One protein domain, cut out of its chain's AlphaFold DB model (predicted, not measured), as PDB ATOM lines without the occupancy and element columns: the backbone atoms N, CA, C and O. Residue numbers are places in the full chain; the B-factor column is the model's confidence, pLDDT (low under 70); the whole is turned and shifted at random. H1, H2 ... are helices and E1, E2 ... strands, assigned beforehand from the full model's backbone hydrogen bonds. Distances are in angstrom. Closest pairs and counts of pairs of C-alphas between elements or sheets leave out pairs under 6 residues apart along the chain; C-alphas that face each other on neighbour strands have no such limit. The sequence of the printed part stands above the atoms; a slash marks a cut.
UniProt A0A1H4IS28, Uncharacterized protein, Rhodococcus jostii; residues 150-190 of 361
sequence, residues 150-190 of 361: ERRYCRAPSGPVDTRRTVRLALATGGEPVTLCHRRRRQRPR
ATOM      1  N   GLU A 150      42.326 -32.338  24.434       84.81
ATOM      2  CA  GLU A 150      42.772 -32.885  25.707       84.81
ATOM      3  C   GLU A 150      42.874 -34.413  25.648       84.81
ATOM      4  O   GLU A 150      42.287 -35.081  24.793       84.81
ATOM      5  N   ARG A 151      43.601 -34.990  26.610       84.50
ATOM      6  CA  ARG A 151      43.652 -36.447  26.796       84.50
ATOM      7  C   ARG A 151      42.328 -37.017  27.319       84.50
ATOM      8  O   ARG A 151      42.010 -38.167  27.034       84.50
ATOM      9  N   ARG A 152      41.563 -36.234  28.090       87.81
ATOM     10  CA  ARG A 152      40.302 -36.672  28.707       87.81
ATOM     11  C   ARG A 152      39.174 -36.729  27.675       87.81
ATOM     12  O   ARG A 152      39.026 -35.827  26.850       87.81
ATOM     13  N   TYR A 153      38.351 -37.770  27.760       90.50
ATOM     14  CA  TYR A 153      37.120 -37.885  26.982       90.50
ATOM     15  C   TYR A 153      35.959 -37.166  27.682       90.50
ATOM     16  O   TYR A 153      35.889 -37.124  28.909       90.50
ATOM     17  N   CYS A 154      35.038 -36.621  26.895       92.75
ATOM     18  CA  CYS A 154      33.735 -36.134  27.328       92.75
ATOM     19  C   CYS A 154      32.622 -36.824  26.530       92.75
ATOM     20  O   CYS A 154      32.867 -37.426  25.480       92.75
ATOM     21  N   ARG A 155      31.393 -36.747  27.044       93.19
ATOM     22  CA  ARG A 155      30.201 -37.268  26.363       93.19
ATOM     23  C   ARG A 155      30.012 -36.544  25.033       93.19
ATOM     24  O   ARG A 155      30.259 -35.340  24.941       93.19
ATOM     25  N   ALA A 156      29.570 -37.280  24.027       92.12
ATOM     26  CA  ALA A 156      29.286 -36.738  22.712       92.12
ATOM     27  C   ALA A 156      28.006 -37.363  22.150       92.12
ATOM     28  O   ALA A 156      27.710 -38.507  22.493       92.12
ATOM     29  N   PRO A 157      27.267 -36.641  21.292       90.75
ATOM     30  CA  PRO A 157      26.145 -37.222  20.559       90.75
ATOM     31  C   PRO A 157      26.614 -38.235  19.501       90.75
ATOM     32  O   PRO A 157      25.885 -39.162  19.184       90.75
ATOM     33  N   SER A 158      27.842 -38.093  18.989       91.44
ATOM     34  CA  SER A 158      28.438 -38.963  17.971       91.44
ATOM     35  C   SER A 158      29.948 -39.137  18.190       91.44
ATOM     36  O   SER A 158      30.563 -38.420  18.988       91.44
ATOM     37  N   GLY A 159      30.557 -40.104  17.497       91.56
ATOM     38  CA  GLY A 159      31.987 -40.422  17.589       91.56
ATOM     39  C   GLY A 159      32.243 -41.853  18.070       91.56
ATOM     40  O   GLY A 159      31.365 -42.703  17.947       91.56
ATOM     41  N   PRO A 160      33.426 -42.173  18.617       94.06
ATOM     42  CA  PRO A 160      33.695 -43.513  19.128       94.06
ATOM     43  C   PRO A 160      32.765 -43.872  20.295       94.06
ATOM     44  O   PRO A 160      32.449 -43.035  21.147       94.06
ATOM     45  N   VAL A 161      32.351 -45.139  20.346       95.19
ATOM     46  CA  VAL A 161      31.452 -45.661  21.382       95.19
ATOM     47  C   VAL A 161      32.155 -45.666  22.745       95.19
ATOM     48  O   VAL A 161      33.296 -46.111  22.906       95.19
ATOM     49  N   ASP A 162      31.464 -45.153  23.756       95.12
ATOM     50  CA  ASP A 162      31.795 -45.325  25.162       95.12
ATOM     51  C   ASP A 162      31.296 -46.696  25.622       95.12
ATOM     52  O   ASP A 162      30.171 -46.846  26.108       95.12
ATOM     53  N   THR A 163      32.134 -47.713  25.423       93.94
ATOM     54  CA  THR A 163      31.801 -49.117  25.698       93.94
ATOM     55  C   THR A 163      31.357 -49.332  27.140       93.94
ATOM     56  O   THR A 163      30.309 -49.926  27.366       93.94
ATOM     57  N   ARG A 164      32.075 -48.770  28.123       92.88
ATOM     58  CA  ARG A 164      31.717 -48.880  29.550       92.88
ATOM     59  C   ARG A 164      30.306 -48.378  29.824       92.88
ATOM     60  O   ARG A 164      29.551 -49.025  30.542       92.88
ATOM     61  N   ARG A 165      29.954 -47.214  29.280       92.69
ATOM     62  CA  ARG A 165      28.640 -46.618  29.526       92.69
ATOM     63  C   ARG A 165      27.529 -47.326  28.758       92.69
ATOM     64  O   ARG A 165      26.456 -47.508  29.321       92.69
ATOM     65  N   THR A 166      27.813 -47.736  27.525       94.81
ATOM     66  CA  THR A 166      26.894 -48.499  26.672       94.81
ATOM     67  C   THR A 166      26.546 -49.837  27.319       94.81
ATOM     68  O   THR A 166      25.373 -50.124  27.510       94.81
ATOM     69  N   VAL A 167      27.547 -50.601  27.775       94.88
ATOM     70  CA  VAL A 167      27.337 -51.870  28.493       94.88
ATOM     71  C   VAL A 167      26.554 -51.644  29.783       94.88
ATOM     72  O   VAL A 167      25.593 -52.356  30.049       94.88
ATOM     73  N   ARG A 168      26.900 -50.615  30.568       94.19
ATOM     74  CA  ARG A 168      26.168 -50.304  31.806       94.19
ATOM     75  C   ARG A 168      24.692 -49.985  31.556       94.19
ATOM     76  O   ARG A 168      23.867 -50.291  32.405       94.19
ATOM     77  N   LEU A 169      24.373 -49.346  30.431       93.62
ATOM     78  CA  LEU A 169      22.996 -49.049  30.045       93.62
ATOM     79  C   LEU A 169      22.278 -50.302  29.519       93.62
ATOM     80  O   LEU A 169      21.127 -50.522  29.875       93.62
ATOM     81  N   ALA A 170      22.985 -51.150  28.766       94.81
ATOM     82  CA  ALA A 170      22.473 -52.412  28.232       94.81
ATOM     83  C   ALA A 170      22.058 -53.410  29.329       94.81
ATOM     84  O   ALA A 170      21.167 -54.225  29.120       94.81
ATOM     85  N   LEU A 171      22.657 -53.335  30.526       93.50
ATOM     86  CA  LEU A 171      22.255 -54.168  31.668       93.50
ATOM     87  C   LEU A 171      20.784 -53.966  32.068       93.50
ATOM     88  O   LEU A 171      20.155 -54.907  32.538       93.50
ATOM     89  N   ALA A 172      20.224 -52.769  31.865       91.88
ATOM     90  CA  ALA A 172      18.808 -52.505  32.129       91.88
ATOM     91  C   ALA A 172      17.879 -53.099  31.052       91.88
ATOM     92  O   ALA A 172      16.689 -53.266  31.293       91.88
ATOM     93  N   THR A 173      18.421 -53.427  29.879       91.00
ATOM     94  CA  THR A 173      17.706 -53.960  28.711       91.00
ATOM     95  C   THR A 173      18.118 -55.404  28.418       91.00
ATOM     96  O   THR A 173      18.277 -55.795  27.267       91.00
ATOM     97  N   GLY A 174      18.349 -56.208  29.463       90.38
ATOM     98  CA  GLY A 174      18.649 -57.639  29.315       90.38
ATOM     99  C   GLY A 174      19.998 -57.953  28.656       90.38
ATOM    100  O   GLY A 174      20.201 -59.061  28.174       90.38
ATOM    101  N   GLY A 175      20.924 -56.992  28.626       89.62
ATOM    102  CA  GLY A 175      22.232 -57.125  27.980       89.62
ATOM    103  C   GLY A 175      22.259 -56.669  26.520       89.62
ATOM    104  O   GLY A 175      23.335 -56.631  25.926       89.62
ATOM    105  N   GLU A 176      21.121 -56.264  25.951       91.81
ATOM    106  CA  GLU A 176      21.052 -55.783  24.573       91.81
ATOM    107  C   GLU A 176      21.385 -54.280  24.496       91.81
ATOM    108  O   GLU A 176      20.746 -53.469  25.176       91.81
ATOM    109  N   PRO A 177      22.387 -53.853  23.703       87.38
ATOM    110  CA  PRO A 177      22.813 -52.457  23.632       87.38
ATOM    111  C   PRO A 177      21.890 -51.613  22.736       87.38
ATOM    112  O   PRO A 177      22.307 -51.113  21.694       87.38
ATOM    113  N   VAL A 178      20.649 -51.396  23.186       91.94
ATOM    114  CA  VAL A 178      19.617 -50.606  22.476       91.94
ATOM    115  C   VAL A 178      20.050 -49.150  22.250       91.94
ATOM    116  O   VAL A 178      19.654 -48.510  21.281       91.94
ATOM    117  N   THR A 179      20.874 -48.596  23.142       90.56
ATOM    118  CA  THR A 179      21.379 -47.219  23.040       90.56
ATOM    119  C   THR A 179      22.900 -47.197  23.107       90.56
ATOM    120  O   THR A 179      23.499 -47.455  24.154       90.56
ATOM    121  N   LEU A 180      23.532 -46.806  22.000       93.81
ATOM    122  CA  LEU A 180      24.970 -46.565  21.948       93.81
ATOM    123  C   LEU A 180      25.301 -45.202  22.563       93.81
ATOM    124  O   LEU A 180      24.840 -44.152  22.119       93.81
ATOM    125  N   CYS A 181      26.129 -45.209  23.607       94.56
ATOM    126  CA  CYS A 181      26.674 -43.983  24.175       94.56
ATOM    127  C   CYS A 181      27.969 -43.629  23.450       94.56
ATOM    128  O   CYS A 181      28.855 -44.471  23.352       94.56
ATOM    129  N   HIS A 182      28.138 -42.378  23.027       95.81
ATOM    130  CA  HIS A 182      29.358 -41.922  22.361       95.81
ATOM    131  C   HIS A 182      30.190 -40.989  23.247       95.81
ATOM    132  O   HIS A 182      29.705 -40.325  24.175       95.81
ATOM    133  N   ARG A 183      31.488 -40.937  22.953       94.69
ATOM    134  CA  ARG A 183      32.452 -40.048  23.607       94.69
ATOM    135  C   ARG A 183      33.364 -39.399  22.578       94.69
ATOM    136  O   ARG A 183      33.665 -39.979  21.545       94.69
ATOM    137  N   ARG A 184      33.885 -38.219  22.894       93.75
ATOM    138  CA  ARG A 184      34.922 -37.536  22.102       93.75
ATOM    139  C   ARG A 184      36.004 -36.986  23.016       93.75
ATOM    140  O   ARG A 184      35.755 -36.782  24.201       93.75
ATOM    141  N   ARG A 185      37.212 -36.744  22.502       91.50
ATOM    142  CA  ARG A 185      38.233 -36.031  23.287       91.50
ATOM    143  C   ARG A 185      37.751 -34.611  23.559       91.50
ATOM    144  O   ARG A 185      37.271 -33.941  22.644       91.50
ATOM    145  N   ARG A 186      37.866 -34.158  24.808       90.50
ATOM    146  CA  ARG A 186      37.497 -32.792  25.180       90.50
ATOM    147  C   ARG A 186      38.379 -31.816  24.408       90.50
ATOM    148  O   ARG A 186      39.574 -32.047  24.256       90.50
ATOM    149  N   GLN A 187      37.783 -30.744  23.909       88.25
ATOM    150  CA  GLN A 187      38.513 -29.640  23.304       88.25
ATOM    151  C   GLN A 187      38.502 -28.460  24.265       88.25
ATOM    152  O   GLN A 187      37.490 -28.208  24.924       88.25
ATOM    153  N   ARG A 188      39.624 -27.753  24.343       85.44
ATOM    154  CA  ARG A 188      39.727 -26.470  25.040       85.44
ATOM    155  C   ARG A 188      40.465 -25.466  24.164       85.44
ATOM    156  O   ARG A 188      41.327 -25.904  23.395       85.44
ATOM    157  N   PRO A 189      40.161 -24.165  24.278       84.44
ATOM    158  CA  PRO A 189      41.011 -23.142  23.684       84.44
ATOM    159  C   PRO A 189      42.445 -23.312  24.200       84.44
ATOM    160  O   PRO A 189      42.672 -23.805  25.317       84.44
ATOM    161  N   ARG A 190      43.425 -22.988  23.359       88.81
ATOM    162  CA  ARG A 190      44.816 -22.902  23.807       88.81
ATOM    163  C   ARG A 190      44.953 -21.740  24.786       88.81
ATOM    164  O   ARG A 190      44.238 -20.750  24.692       88.81
TER     165      ARG A 190
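Overview. This is residues 150 to 190 of the 361 residues of an uncharacterized protein of Rhodococcus jostii (UniProt A0A1H4IS28). A slender two-stranded ribbon at one end, E1 with E2, leads into a short helix, H1, at the other end, and the stretch after the helix folds back beside it to E2. E1 bends sharply and wraps round the beginning of E2 at His 182. The printed part has 41 residues, with two named strands and one named helix in the order E1, H1, E2; the sheet, E1 - E2, is antiparallel and the class is mixed, helices and strands. It is loose, with a radius of gyration of the C-alphas of 12.2 A, and a rod in outline, spanning 44 by 14 by 11 A.

Along the chain. E1 is residues 150 to 161, from C-alpha 150 at (42.772, -32.885, 25.707), 17.6 A from first to last C-alpha, and bends by 123 degrees at residue 157. H1 is residues 163 to 173, 15.2 A long, beginning with C-alpha 163 at (31.801, -49.117, 25.698). E2 is residues 182 to 189, 22.1 A long, ending with C-alpha 189 at (41.011, -23.142, 23.684).

Arrangement. E1 and E2 are antiparallel neighbours, with 135 degrees between their directions. N 154 and O 184 are 2.8 A apart, within hydrogen-bond range. Beyond the bend, C-alphas 161 and 182 face each other at 4.4 A, and N 183 and O 160 are within hydrogen-bond range at 2.9 A. H1 and E2 are near each other, with 5 pairs of C-alphas within 10 A. In H1, 5 of 7 O i to N i+4 pairs are within hydrogen-bond range.

Size, cuts and confidence. The C-alphas of Gly 174 and Arg 190, the two farthest apart, are 43.8 A apart. The printed part has no cut. The link from E1 to H1 is tight, with 1 residue, and that from H1 to E2 is short, with 8. The mean pLDDT of the printed part is 91.6, and no printed residue is under 70.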